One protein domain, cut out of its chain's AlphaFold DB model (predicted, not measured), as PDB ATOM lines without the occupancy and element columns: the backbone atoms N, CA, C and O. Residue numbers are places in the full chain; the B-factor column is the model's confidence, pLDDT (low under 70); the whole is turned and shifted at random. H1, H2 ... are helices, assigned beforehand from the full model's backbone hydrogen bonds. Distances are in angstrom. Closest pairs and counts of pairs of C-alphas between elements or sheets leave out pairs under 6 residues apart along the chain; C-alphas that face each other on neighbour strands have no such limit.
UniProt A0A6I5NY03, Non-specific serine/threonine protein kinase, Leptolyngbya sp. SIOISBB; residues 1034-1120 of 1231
ATOM      1  N   GLU A1034     235.746 285.431 169.581       78.19
ATOM      2  CA  GLU A1034     234.355 285.840 169.853       78.19
ATOM      3  C   GLU A1034     233.326 285.235 168.882       78.19
ATOM      4  O   GLU A1034     232.167 285.047 169.251       78.19
ATOM      5  N   LEU A1035     233.740 284.891 167.656       79.12
ATOM      6  CA  LEU A1035     232.873 284.263 166.651       79.12
ATOM      7  C   LEU A1035     232.684 282.749 166.869       79.12
ATOM      8  O   LEU A1035     231.861 282.129 166.192       79.12
ATOM      9  N   GLY A1036     233.430 282.151 167.804       77.44
ATOM     10  CA  GLY A1036     233.511 280.703 167.980       77.44
ATOM     11  C   GLY A1036     234.295 280.006 166.860       77.44
ATOM     12  O   GLY A1036     234.895 280.645 165.995       77.44
ATOM     13  N   SER A1037     234.300 278.673 166.874       76.56
ATOM     14  CA  SER A1037     234.963 277.861 165.848       76.56
ATOM     15  C   SER A1037     234.369 278.110 164.458       76.56
ATOM     16  O   SER A1037     233.145 278.148 164.305       76.56
ATOM     17  N   TYR A1038     235.230 278.215 163.444       84.12
ATOM     18  CA  TYR A1038     234.820 278.315 162.043       84.12
ATOM     19  C   TYR A1038     233.863 277.172 161.659       84.12
ATOM     20  O   TYR A1038     234.084 276.017 162.017       84.12
ATOM     21  N   THR A1039     232.770 277.508 160.972       79.31
ATOM     22  CA  THR A1039     231.582 276.636 160.871       79.31
ATOM     23  C   THR A1039     231.479 275.823 159.581       79.31
ATOM     24  O   THR A1039     230.660 274.906 159.518       79.31
ATOM     25  N   LEU A1040     232.295 276.121 158.566       83.19
ATOM     26  CA  LEU A1040     232.316 275.375 157.304       83.19
ATOM     27  C   LEU A1040     233.336 274.215 157.354       83.19
ATOM     28  O   LEU A1040     234.315 274.280 158.101       83.19
ATOM     29  N   PRO A1041     233.097 273.112 156.613       74.69
ATOM     30  CA  PRO A1041     233.795 271.840 156.832       74.69
ATOM     31  C   PRO A1041     235.228 271.759 156.272       74.69
ATOM     32  O   PRO A1041     235.936 270.803 156.591       74.69
ATOM     33  N   ASP A1042     235.649 272.714 155.441       79.44
ATOM     34  CA  ASP A1042     237.007 272.834 154.895       79.44
ATOM     35  C   ASP A1042     237.380 274.323 154.746       79.44
ATOM     36  O   ASP A1042     236.529 275.197 154.905       79.44
ATOM     37  N   VAL A1043     238.651 274.613 154.470       84.88
ATOM     38  CA  VAL A1043     239.179 275.974 154.285       84.88
ATOM     39  C   VAL A1043     238.751 276.552 152.923       84.88
ATOM     40  O   VAL A1043     238.878 275.839 151.919       84.88
ATOM     41  N   PRO A1044     238.352 277.841 152.855       86.25
ATOM     42  CA  PRO A1044     238.128 278.583 151.613       86.25
ATOM     43  C   PRO A1044     239.219 278.352 150.564       86.25
ATOM     44  O   PRO A1044     240.410 278.465 150.859       86.25
ATOM     45  N   SER A1045     238.827 278.085 149.315       82.88
ATOM     46  CA  SER A1045     239.761 277.763 148.222       82.88
ATOM     47  C   SER A1045     240.840 278.828 147.994       82.88
ATOM     48  O   SER A1045     241.975 278.476 147.684       82.88
ATOM     49  N   SER A1046     240.506 280.108 148.184       82.44
ATOM     50  CA  SER A1046     241.421 281.250 148.056       82.44
ATOM     51  C   SER A1046     242.482 281.311 149.161       82.44
ATOM     52  O   SER A1046     243.618 281.688 148.888       82.44
ATOM     53  N   LEU A1047     242.151 280.887 150.386       87.81
ATOM     54  CA  LEU A1047     243.068 280.889 151.537       87.81
ATOM     55  C   LEU A1047     243.721 279.525 151.803       87.81
ATOM     56  O   LEU A1047     244.601 279.427 152.655       87.81
ATOM     57  N   LYS A1048     243.331 278.463 151.085       87.00
ATOM     58  CA  LYS A1048     243.810 277.090 151.317       87.00
ATOM     59  C   LYS A1048     245.337 276.964 151.296       87.00
ATOM     60  O   LYS A1048     245.895 276.322 152.181       87.00
ATOM     61  N   ALA A1049     246.012 277.594 150.332       86.25
ATOM     62  CA  ALA A1049     247.472 277.555 150.239       86.25
ATOM     63  C   ALA A1049     248.157 278.306 151.397       86.25
ATOM     64  O   ALA A1049     249.126 277.810 151.963       86.25
ATOM     65  N   GLU A1050     247.623 279.465 151.790       89.56
ATOM     66  CA  GLU A1050     248.138 280.271 152.904       89.56
ATOM     67  C   GLU A1050     247.917 279.577 154.259       89.56
ATOM     68  O   GLU A1050     248.801 279.579 155.112       89.56
ATOM     69  N   PHE A1051     246.774 278.908 154.432       90.88
ATOM     70  CA  PHE A1051     246.458 278.107 155.613       90.88
ATOM     71  C   PHE A1051     247.356 276.868 155.736       90.88
ATOM     72  O   PHE A1051     247.867 276.593 156.821       90.88
ATOM     73  N   GLU A1052     247.578 276.126 154.642       90.44
ATOM     74  CA  GLU A1052     248.516 274.994 154.642       90.44
ATOM     75  C   GLU A1052     249.947 275.475 154.948       90.44
ATOM     76  O   GLU A1052     250.584 274.922 155.841       90.44
ATOM     77  N   ALA A1053     250.408 276.569 154.326       89.56
ATOM     78  CA  ALA A1053     251.730 277.150 154.583       89.56
ATOM     79  C   ALA A1053     251.899 277.705 156.015       89.56
ATOM     80  O   ALA A1053     252.992 277.629 156.582       89.56
ATOM     81  N   PHE A1054     250.838 278.246 156.628       92.75
ATOM     82  CA  PHE A1054     250.842 278.665 158.034       92.75
ATOM     83  C   PHE A1054     251.054 277.466 158.966       92.75
ATOM     84  O   PHE A1054     251.954 277.484 159.806       92.75
ATOM     85  N   TRP A1055     250.259 276.403 158.803       91.19
ATOM     86  CA  TRP A1055     250.370 275.216 159.655       91.19
ATOM     87  C   TRP A1055     251.682 274.470 159.437       91.19
ATOM     88  O   TRP A1055     252.293 274.031 160.406       91.19
ATOM     89  N   GLU A1056     252.157 274.387 158.195       90.12
ATOM     90  CA  GLU A1056     253.483 273.874 157.856       90.12
ATOM     91  C   GLU A1056     254.594 274.655 158.582       90.12
ATOM     92  O   GLU A1056     255.425 274.056 159.267       90.12
ATOM     93  N   ARG A1057     254.558 275.995 158.546       91.12
ATOM     94  CA  ARG A1057     255.508 276.856 159.272       91.12
ATOM     95  C   ARG A1057     255.457 276.646 160.787       91.12
ATOM     96  O   ARG A1057     256.509 276.590 161.418       91.12
ATOM     97  N   GLU A1058     254.271 276.509 161.378       87.19
ATOM     98  CA  GLU A1058     254.117 276.240 162.816       87.19
ATOM     99  C   GLU A1058     254.625 274.851 163.224       87.19
ATOM    100  O   GLU A1058     255.276 274.701 164.263       87.19
ATOM    101  N   LEU A1059     254.392 273.835 162.391       87.44
ATOM    102  CA  LEU A1059     254.922 272.486 162.585       87.44
ATOM    103  C   LEU A1059     256.453 272.474 162.527       87.44
ATOM    104  O   LEU A1059     257.077 271.878 163.407       87.44
ATOM    105  N   TYR A1060     257.058 273.177 161.564       83.81
ATOM    106  CA  TYR A1060     258.512 273.343 161.491       83.81
ATOM    107  C   TYR A1060     259.065 274.112 162.694       83.81
ATOM    108  O   TYR A1060     259.935 273.599 163.398       83.81
ATOM    109  N   ARG A1061     258.515 275.297 162.997       86.81
ATOM    110  CA  ARG A1061     258.939 276.145 164.126       86.81
ATOM    111  C   ARG A1061     258.940 275.380 165.449       86.81
ATOM    112  O   ARG A1061     259.882 275.482 166.231       86.81
ATOM    113  N   THR A1062     257.906 274.576 165.687       84.06
ATOM    114  CA  THR A1062     257.745 273.807 166.930       84.06
ATOM    115  C   THR A1062     258.353 272.401 166.884       84.06
ATOM    116  O   THR A1062     258.218 271.666 167.862       84.06
ATOM    117  N   HIS A1063     259.017 271.994 165.794       80.75
ATOM    118  CA  HIS A1063     259.553 270.633 165.605       80.75
ATOM    119  C   HIS A1063     258.479 269.547 165.865       80.75
ATOM    120  O   HIS A1063     258.683 268.555 166.576       80.75
ATOM    121  N   GLY A1064     257.267 269.807 165.362       80.50
ATOM    122  CA  GLY A1064     256.052 269.018 165.566       80.50
ATOM    123  C   GLY A1064     255.388 269.145 166.946       80.50
ATOM    124  O   GLY A1064     254.294 268.614 167.118       80.50
ATOM    125  N   SER A1065     255.986 269.836 167.927       82.75
ATOM    126  CA  SER A1065     255.473 269.859 169.313       82.75
ATOM    127  C   SER A1065     254.180 270.645 169.524       82.75
ATOM    128  O   SER A1065     253.487 270.414 170.516       82.75
ATOM    129  N   ILE A1066     253.767 271.477 168.561       85.38
ATOM    130  CA  ILE A1066     252.409 272.037 168.547       85.38
ATOM    131  C   ILE A1066     251.343 270.927 168.605       85.38
ATOM    132  O   ILE A1066     250.356 271.067 169.322       85.38
ATOM    133  N   LEU A1067     251.583 269.782 167.950       87.12
ATOM    134  CA  LEU A1067     250.669 268.631 167.930       87.12
ATOM    135  C   LEU A1067     250.526 267.935 169.290       87.12
ATOM    136  O   LEU A1067     249.523 267.257 169.508       87.12
ATOM    137  N   ASP A1068     251.489 268.093 170.204       84.81
ATOM    138  CA  ASP A1068     251.454 267.443 171.521       84.81
ATOM    139  C   ASP A1068     250.340 268.028 172.415       84.81
ATOM    140  O   ASP A1068     249.853 267.345 173.314       84.81
ATOM    141  N   ASN A1069     249.902 269.266 172.145       81.75
ATOM    142  CA  ASN A1069     248.884 269.989 172.922       81.75
ATOM    143  C   ASN A1069     247.697 270.503 172.075       81.75
ATOM    144  O   ASN A1069     246.842 271.224 172.590       81.75
ATOM    145  N   LEU A1070     247.633 270.169 170.779       84.12
ATOM    146  CA  LEU A1070     246.615 270.689 169.863       84.12
ATOM    147  C   LEU A1070     245.288 269.922 169.972       84.12
ATOM    148  O   LEU A1070     245.173 268.793 169.491       84.12
ATOM    149  N   ASP A1071     244.249 270.558 170.518       84.19
ATOM    150  CA  ASP A1071     242.886 270.020 170.444       84.19
ATOM    151  C   ASP A1071     242.282 270.251 169.049       84.19
ATOM    152  O   ASP A1071     241.688 271.296 168.764       84.19
ATOM    153  N   PHE A1072     242.391 269.237 168.188       83.38
ATOM    154  CA  PHE A1072     241.793 269.206 166.852       83.38
ATOM    155  C   PHE A1072     240.269 269.439 166.829       83.38
ATOM    156  O   PHE A1072     239.745 269.799 165.778       83.38
ATOM    157  N   HIS A1073     239.529 269.286 167.933       77.81
ATOM    158  CA  HIS A1073     238.100 269.632 167.967       77.81
ATOM    159  C   HIS A1073     237.836 271.145 168.013       77.81
ATOM    160  O   HIS A1073     236.724 271.572 167.705       77.81
ATOM    161  N   THR A1074     238.839 271.954 168.367       76.56
ATOM    162  CA  THR A1074     238.739 273.426 168.412       76.56
ATOM    163  C   THR A1074     239.229 274.114 167.137       76.56
ATOM    164  O   THR A1074     238.964 275.300 166.944       76.56
ATOM    165  N   GLN A1075     239.946 273.394 166.269       82.56
ATOM    166  CA  GLN A1075     240.622 273.979 165.112       82.56
ATOM    167  C   GLN A1075     239.707 274.082 163.881       82.56
ATOM    168  O   GLN A1075     238.907 273.175 163.636       82.56
ATOM    169  N   PRO A1076     239.847 275.136 163.056       80.31
ATOM    170  CA  PRO A1076     239.222 275.186 161.737       80.31
ATOM    171  C   PRO A1076     239.778 274.074 160.835       80.31
ATOM    172  O   PRO A1076     240.981 273.820 160.824       80.31
ATOM    173  N   ALA A1077     238.898 273.419 160.069       83.00
ATOM    174  CA  ALA A1077     239.238 272.367 159.102       83.00
ATOM    175  C   ALA A1077     240.292 271.344 159.610       83.00
ATOM    176  O   ALA A1077     241.340 271.162 158.984       83.00
ATOM    177  N   PRO A1078     240.048 270.621 160.723       86.25
ATOM    178  CA  PRO A1078     241.093 269.866 161.426       86.25
ATOM    179  C   PRO A1078     241.697 268.714 160.612       86.25
ATOM    180  O   PRO A1078     242.843 268.333 160.834       86.25
ATOM    181  N   LYS A1079     240.972 268.197 159.609       86.62
ATOM    182  CA  LYS A1079     241.533 267.258 158.625       86.62
ATOM    183  C   LYS A1079     242.611 267.901 157.750       86.62
ATOM    184  O   LYS A1079     243.608 267.250 157.479       86.62
ATOM    185  N   ARG A1080     242.457 269.172 157.360       88.25
ATOM    186  CA  ARG A1080     243.453 269.932 156.582       88.25
ATOM    187  C   ARG A1080     244.737 270.130 157.387       88.25
ATOM    188  O   ARG A1080     245.832 269.913 156.872       88.25
ATOM    189  N   VAL A1081     244.593 270.462 158.673       89.62
ATOM    190  CA  VAL A1081     245.713 270.554 159.626       89.62
ATOM    191  C   VAL A1081     246.411 269.196 159.767       89.62
ATOM    192  O   VAL A1081     247.633 269.123 159.682       89.62
ATOM    193  N   ALA A1082     245.651 268.104 159.891       89.56
ATOM    194  CA  ALA A1082     246.201 266.754 160.004       89.56
ATOM    195  C   ALA A1082     246.852 266.232 158.703       89.56
ATOM    196  O   ALA A1082     247.886 265.572 158.763       89.56
ATOM    197  N   GLU A1083     246.302 266.554 157.528       89.81
ATOM    198  CA  GLU A1083     246.914 266.293 156.213       89.81
ATOM    199  C   GLU A1083     248.229 267.069 156.043       89.81
ATOM    200  O   GLU A1083     249.196 266.533 155.506       89.81
ATOM    201  N   THR A1084     248.292 268.310 156.534       90.06
ATOM    202  CA  THR A1084     249.514 269.134 156.516       90.06
ATOM    203  C   THR A1084     250.565 268.565 157.471       90.06
ATOM    204  O   THR A1084     251.708 268.348 157.075       90.06
ATOM    205  N   ALA A1085     250.159 268.203 158.692       90.25
ATOM    206  CA  ALA A1085     251.002 267.495 159.651       90.25
ATOM    207  C   ALA A1085     251.540 266.172 159.095       90.25
ATOM    208  O   ALA A1085     252.718 265.881 159.273       90.25
ATOM    209  N   TYR A1086     250.724 265.399 158.371       91.38
ATOM    210  CA  TYR A1086     251.177 264.182 157.700       91.38
ATOM    211  C   TYR A1086     252.316 264.451 156.705       91.38
ATOM    212  O   TYR A1086     253.340 263.781 156.787       91.38
ATOM    213  N   LYS A1087     252.175 265.449 155.816       90.31
ATOM    214  CA  LYS A1087     253.225 265.817 154.842       90.31
ATOM    215  C   LYS A1087     254.546 266.168 155.541       90.31
ATOM    216  O   LYS A1087     255.588 265.629 155.178       90.31
ATOM    217  N   VAL A1088     254.493 267.030 156.560       86.56
ATOM    218  CA  VAL A1088     255.684 267.479 157.304       86.56
ATOM    219  C   VAL A1088     256.340 266.315 158.051       86.56
ATOM    220  O   VAL A1088     257.556 266.159 158.000       86.56
ATOM    221  N   LEU A1089     255.552 265.446 158.693       84.44
ATOM    222  CA  LEU A1089     256.066 264.257 159.381       84.44
ATOM    223  C   LEU A1089     256.662 263.213 158.419       84.44
ATOM    224  O   LEU A1089     257.645 262.566 158.770       84.44
ATOM    225  N   GLN A1090     256.112 263.063 157.210       83.44
ATOM    226  CA  GLN A1090     256.658 262.185 156.166       83.44
ATOM    227  C   GLN A1090     258.029 262.680 155.666       83.44
ATOM    228  O   GLN A1090     258.910 261.874 155.375       83.44
ATOM    229  N   GLN A1091     258.217 264.003 155.590       81.81
ATOM    230  CA  GLN A1091     259.487 264.637 155.216       81.81
ATOM    231  C   GLN A1091     260.503 264.660 156.373       81.81
ATOM    232  O   GLN A1091     261.702 264.550 156.130       81.81
ATOM    233  N   HIS A1092     260.035 264.741 157.625       76.00
ATOM    234  CA  HIS A1092     260.870 264.795 158.830       76.00
ATOM    235  C   HIS A1092     260.516 263.681 159.838       76.00
ATOM    236  O   HIS A1092     259.870 263.949 160.859       76.00
ATOM    237  N   PRO A1093     260.984 262.434 159.608       72.50
ATOM    238  CA  PRO A1093     260.710 261.296 160.488       72.50
ATOM    239  C   PRO A1093     261.122 261.494 161.954       72.50
ATOM    240  O   PRO A1093     260.473 260.950 162.846       72.50
ATOM    241  N   ASP A1094     262.145 262.312 162.226       65.81
ATOM    242  CA  ASP A1094     262.593 262.646 163.588       65.81
ATOM    243  C   ASP A1094     261.520 263.365 164.432       65.81
ATOM    244  O   ASP A1094     261.580 263.351 165.662       65.81
ATOM    245  N   PHE A1095     260.508 263.973 163.799       77.81
ATOM    246  CA  PHE A1095     259.387 264.617 164.495       77.81
ATOM    247  C   PHE A1095     258.255 263.629 164.856       77.81
ATOM    248  O   PHE A1095     257.315 264.013 165.568       77.81
ATOM    249  N   ILE A1096     258.314 262.372 164.387       77.25
ATOM    250  CA  ILE A1096     257.275 261.350 164.585       77.25
ATOM    251  C   ILE A1096     257.393 260.709 165.978       77.25
ATOM    252  O   ILE A1096     258.204 259.811 166.210       77.25
ATOM    253  N   THR A1097     256.494 261.092 166.887       76.44
ATOM    254  CA  THR A1097     256.296 260.412 168.179       76.44
ATOM    255  C   THR A1097     254.985 259.621 168.197       76.44
ATOM    256  O   THR A1097     254.028 259.951 167.492       76.44
ATOM    257  N   SER A1098     254.910 258.587 169.039       69.62
ATOM    258  CA  SER A1098     253.726 257.723 169.164       69.62
ATOM    259  C   SER A1098     252.471 258.466 169.642       69.62
ATOM    260  O   SER A1098     251.355 258.088 169.291       69.62
ATOM    261  N   GLU A1099     252.635 259.543 170.418       75.75
ATOM    262  CA  GLU A1099     251.526 260.399 170.857       75.75
ATOM    263  C   GLU A1099     251.059 261.343 169.730       75.75
ATOM    264  O   GLU A1099     249.858 261.450 169.492       75.75
ATOM    265  N   ARG A1100     251.971 261.905 168.919       84.31
ATOM    266  CA  ARG A1100     251.606 262.706 167.728       84.31
ATOM    267  C   ARG A1100     250.886 261.870 166.669       84.31
ATOM    268  O   ARG A1100     249.835 262.278 166.177       84.31
ATOM    269  N   GLN A1101     251.380 260.661 166.375       79.06
ATOM    270  CA  GLN A1101     250.678 259.682 165.526       79.06
ATOM    271  C   GLN A1101     249.249 259.417 166.039       79.06
ATOM    272  O   GLN A1101     248.292 259.371 165.265       79.06
ATOM    273  N   LYS A1102     249.099 259.251 167.357       82.12
ATOM    274  CA  LYS A1102     247.828 258.991 168.047       82.12
ATOM    275  C   LYS A1102     246.885 260.202 168.043       82.12
ATOM    276  O   LYS A1102     245.682 259.980 167.969       82.12
ATOM    277  N   HIS A1103     247.388 261.438 168.045       83.56
ATOM    278  CA  HIS A1103     246.575 262.653 167.876       83.56
ATOM    279  C   HIS A1103     246.073 262.833 166.430       83.56
ATOM    280  O   HIS A1103     244.926 263.218 166.224       83.56
ATOM    281  N   LEU A1104     246.868 262.462 165.420       85.94
ATOM    282  CA  LEU A1104     246.439 262.470 164.008       85.94
ATOM    283  C   LEU A1104     245.444 261.340 163.661       85.94
ATOM    284  O   LEU A1104     244.788 261.362 162.611       85.94
ATOM    285  N   LYS A1105     245.318 260.333 164.532       83.44
ATOM    286  CA  LYS A1105     244.539 259.112 164.305       83.44
ATOM    287  C   LYS A1105     243.037 259.389 164.200       83.44
ATOM    288  O   LYS A1105     242.371 259.673 165.189       83.44
ATOM    289  N   GLY A1106     242.491 259.207 162.999       81.94
ATOM    290  CA  GLY A1106     241.080 259.468 162.686       81.94
ATOM    291  C   GLY A1106     240.844 260.782 161.935       81.94
ATOM    292  O   GLY A1106     239.758 260.964 161.383       81.94
ATOM    293  N   TYR A1107     241.858 261.648 161.843       85.94
ATOM    294  CA  TYR A1107     241.845 262.828 160.976       85.94
ATOM    295  C   TYR A1107     242.529 262.562 159.627       85.94
ATOM    296  O   TYR A1107     242.024 263.029 158.607       85.94
ATOM    297  N   ILE A1108     243.600 261.755 159.606       88.19
ATOM    298  CA  ILE A1108     244.248 261.241 158.380       88.19
ATOM    299  C   ILE A1108     243.698 259.866 157.961       88.19
ATOM    300  O   ILE A1108     243.087 259.153 158.764       88.19
ATOM    301  N   ALA A1109     243.919 259.470 156.704       87.31
ATOM    302  CA  ALA A1109     243.468 258.181 156.180       87.31
ATOM    303  C   ALA A1109     244.257 256.996 156.773       87.31
ATOM    304  O   ALA A1109     245.424 257.118 157.137       87.31
ATOM    305  N   TYR A1110     243.639 255.811 156.814       83.38
ATOM    306  CA  TYR A1110     244.269 254.610 157.379       83.38
ATOM    307  C   TYR A1110     245.631 254.245 156.737       83.38
ATOM    308  O   TYR A1110     246.561 253.989 157.499       83.38
ATOM    309  N   PRO A1111     245.824 254.304 155.397       82.88
ATOM    310  CA  PRO A1111     247.135 254.037 154.794       82.88
ATOM    311  C   PRO A1111     248.209 255.056 155.195       82.88
ATOM    312  O   PRO A1111     249.338 254.667 155.455       82.88
ATOM    313  N   GLN A1112     247.849 256.340 155.320       84.19
ATOM    314  CA  GLN A1112     248.755 257.398 155.794       84.19
ATOM    315  C   GLN A1112     249.179 257.147 157.250       84.19
ATOM    316  O   GLN A1112     250.345 257.285 157.609       84.19
ATOM    317  N   TYR A1113     248.238 256.717 158.096       82.38
ATOM    318  CA  TYR A1113     248.537 256.318 159.469       82.38
ATOM    319  C   TYR A1113     249.457 255.083 159.527       82.38
ATOM    320  O   TYR A1113     250.388 255.069 160.330       82.38
ATOM    321  N   GLU A1114     249.246 254.068 158.679       75.62
ATOM    322  CA  GLU A1114     250.172 252.928 158.585       75.62
ATOM    323  C   GLU A1114     251.559 253.347 158.079       75.62
ATOM    324  O   GLU A1114     252.557 252.880 158.628       75.62
ATOM    325  N   GLU A1115     251.650 254.247 157.096       76.81
ATOM    326  CA  GLU A1115     252.925 254.748 156.570       76.81
ATOM    327  C   GLU A1115     253.744 255.447 157.669       76.81
ATOM    328  O   GLU A1115     254.892 255.070 157.901       76.81
ATOM    329  N   LEU A1116     253.133 256.341 158.466       73.81
ATOM    330  CA  LEU A1116     253.798 256.969 159.624       73.81
ATOM    331  C   LEU A1116     254.309 255.961 160.670       73.81
ATOM    332  O   LEU A1116     255.242 256.282 161.408       73.81
ATOM    333  N   THR A1117     253.728 254.757 160.758       64.81
ATOM    334  CA  THR A1117     254.219 253.694 161.658       64.81
ATOM    335  C   THR A1117     255.336 252.832 161.061       64.81
ATOM    336  O   THR A1117     256.007 252.117 161.803       64.81
ATOM    337  N   GLN A1118     255.592 252.906 159.749       63.06
ATOM    338  CA  GLN A1118     256.663 252.143 159.089       63.06
ATOM    339  C   GLN A1118     258.046 252.798 159.235       63.06
ATOM    340  O   GLN A1118     259.050 252.090 159.250       63.06
ATOM    341  N   TYR A1119     258.116 254.118 159.441       60.47
ATOM    342  CA  TYR A1119     259.373 254.863 159.637       60.47
ATOM    343  C   TYR A1119     260.128 254.544 160.951       60.47
ATOM    344  O   TYR A1119     261.172 255.131 161.220       60.47
ATOM    345  N   GLN A1120     259.631 253.628 161.792       61.69
ATOM    346  CA  GLN A1120     260.084 253.453 163.179       61.69
ATOM    347  C   GLN A1120     260.713 252.077 163.496       61.69
ATOM    348  O   GLN A1120     260.316 251.454 164.481       61.69
TER     349      GLN A1120
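This is residues 1034 to 1120 of the 1231 residues of the protein "Non-specific serine/threonine protein kinase" of Leptolyngbya sp. SIOISBB (UniProt A0A6I5NY03). A small helical body in which helix H3 runs through the middle, with H1 crossing it on one side and a short helical hairpin, H4 and H5, on the other. The four-residue helix H2 packs on H4, and residues 1034 to 1047, a lead-in with no named element, lie towards one end of the long axis. The printed part has 87 residues with five named helices, H1 to H5 in that order along the chain, and no named strand; the class is all helix. It is compact, with a radius of gyration of the C-alphas of 12.8 A, yet elongated in outline, spanning 40 by 24 by 23 A.

H3, residues 1078 to 1091, is 20.1 A long from C-alpha 1078 at (241.093, 269.866, 161.426) to C-alpha 1091. H1, residues 1048 to 1061, is 19.8 A long and begins with C-alpha 1048 at (243.810, 277.090, 151.317). H5, residues 1110 to 1118, is 12.8 A long and ends with C-alpha 1118 at (256.663, 252.143, 159.089). H4, residues 1098 to 1104, measures 10.1 A, and H2, residues 1066 to 1069, measures 6.0 A.

The centre of H3 is the nearest to the mean of the C-alphas, at 3.9 A. H1 touches H3 at a steep tilt of 53 degrees, the same way; their closest C-alphas are those of Glu 1052 and Thr 1084, 6.2 A apart. H3 touches H5 with residues 1086 to 1090 alone, at a shallow tilt of 31 degrees, the same way; their closest C-alphas, of Gln 1090 and Leu 1116, are 6.9 A apart. H4 and H5 form a helical hairpin: they touch at a shallow tilt of 19 degrees, opposite ways, with the C-alphas of Gln 1101 and Leu 1116 closest at 7.2 A. The helix packing is mostly aligned, but only just: of the three touching pairs H1 and H3, H3 and H5, and H4 and H5, 2 are at a shallow tilt. H3 and H4 are close but not clearly touching; their closest C-alphas, of Ala 1082 and Leu 1104, are 5.9 A apart. H2 touches H4, with the C-alphas of Leu 1067 and Arg 1100 closest at 6.0 A. H1 and H2 only just touch, with 3 pairs of C-alphas within 8 A and only at the corner; their closest C-alphas, of Leu 1059 and Ile 1066, are 6.5 A apart. H1 is apart from H4 and from H5. In H1, H3, H4 and H5 every O i to N i+4 pair is within hydrogen-bond range, while H2 is too short for such a pair.

The C-alphas of Glu 1034 and Gln 1120, the two farthest apart, are 41.9 A apart. The printed part has no cut. The links H1 to H2 and H4 to H5 are tight, those from H2 to H3 and H3 to H4 are short, and no link is long. The mean pLDDT of the printed part is 82.4; residues 1094, 1098 and 1117 to 1120 are under 70.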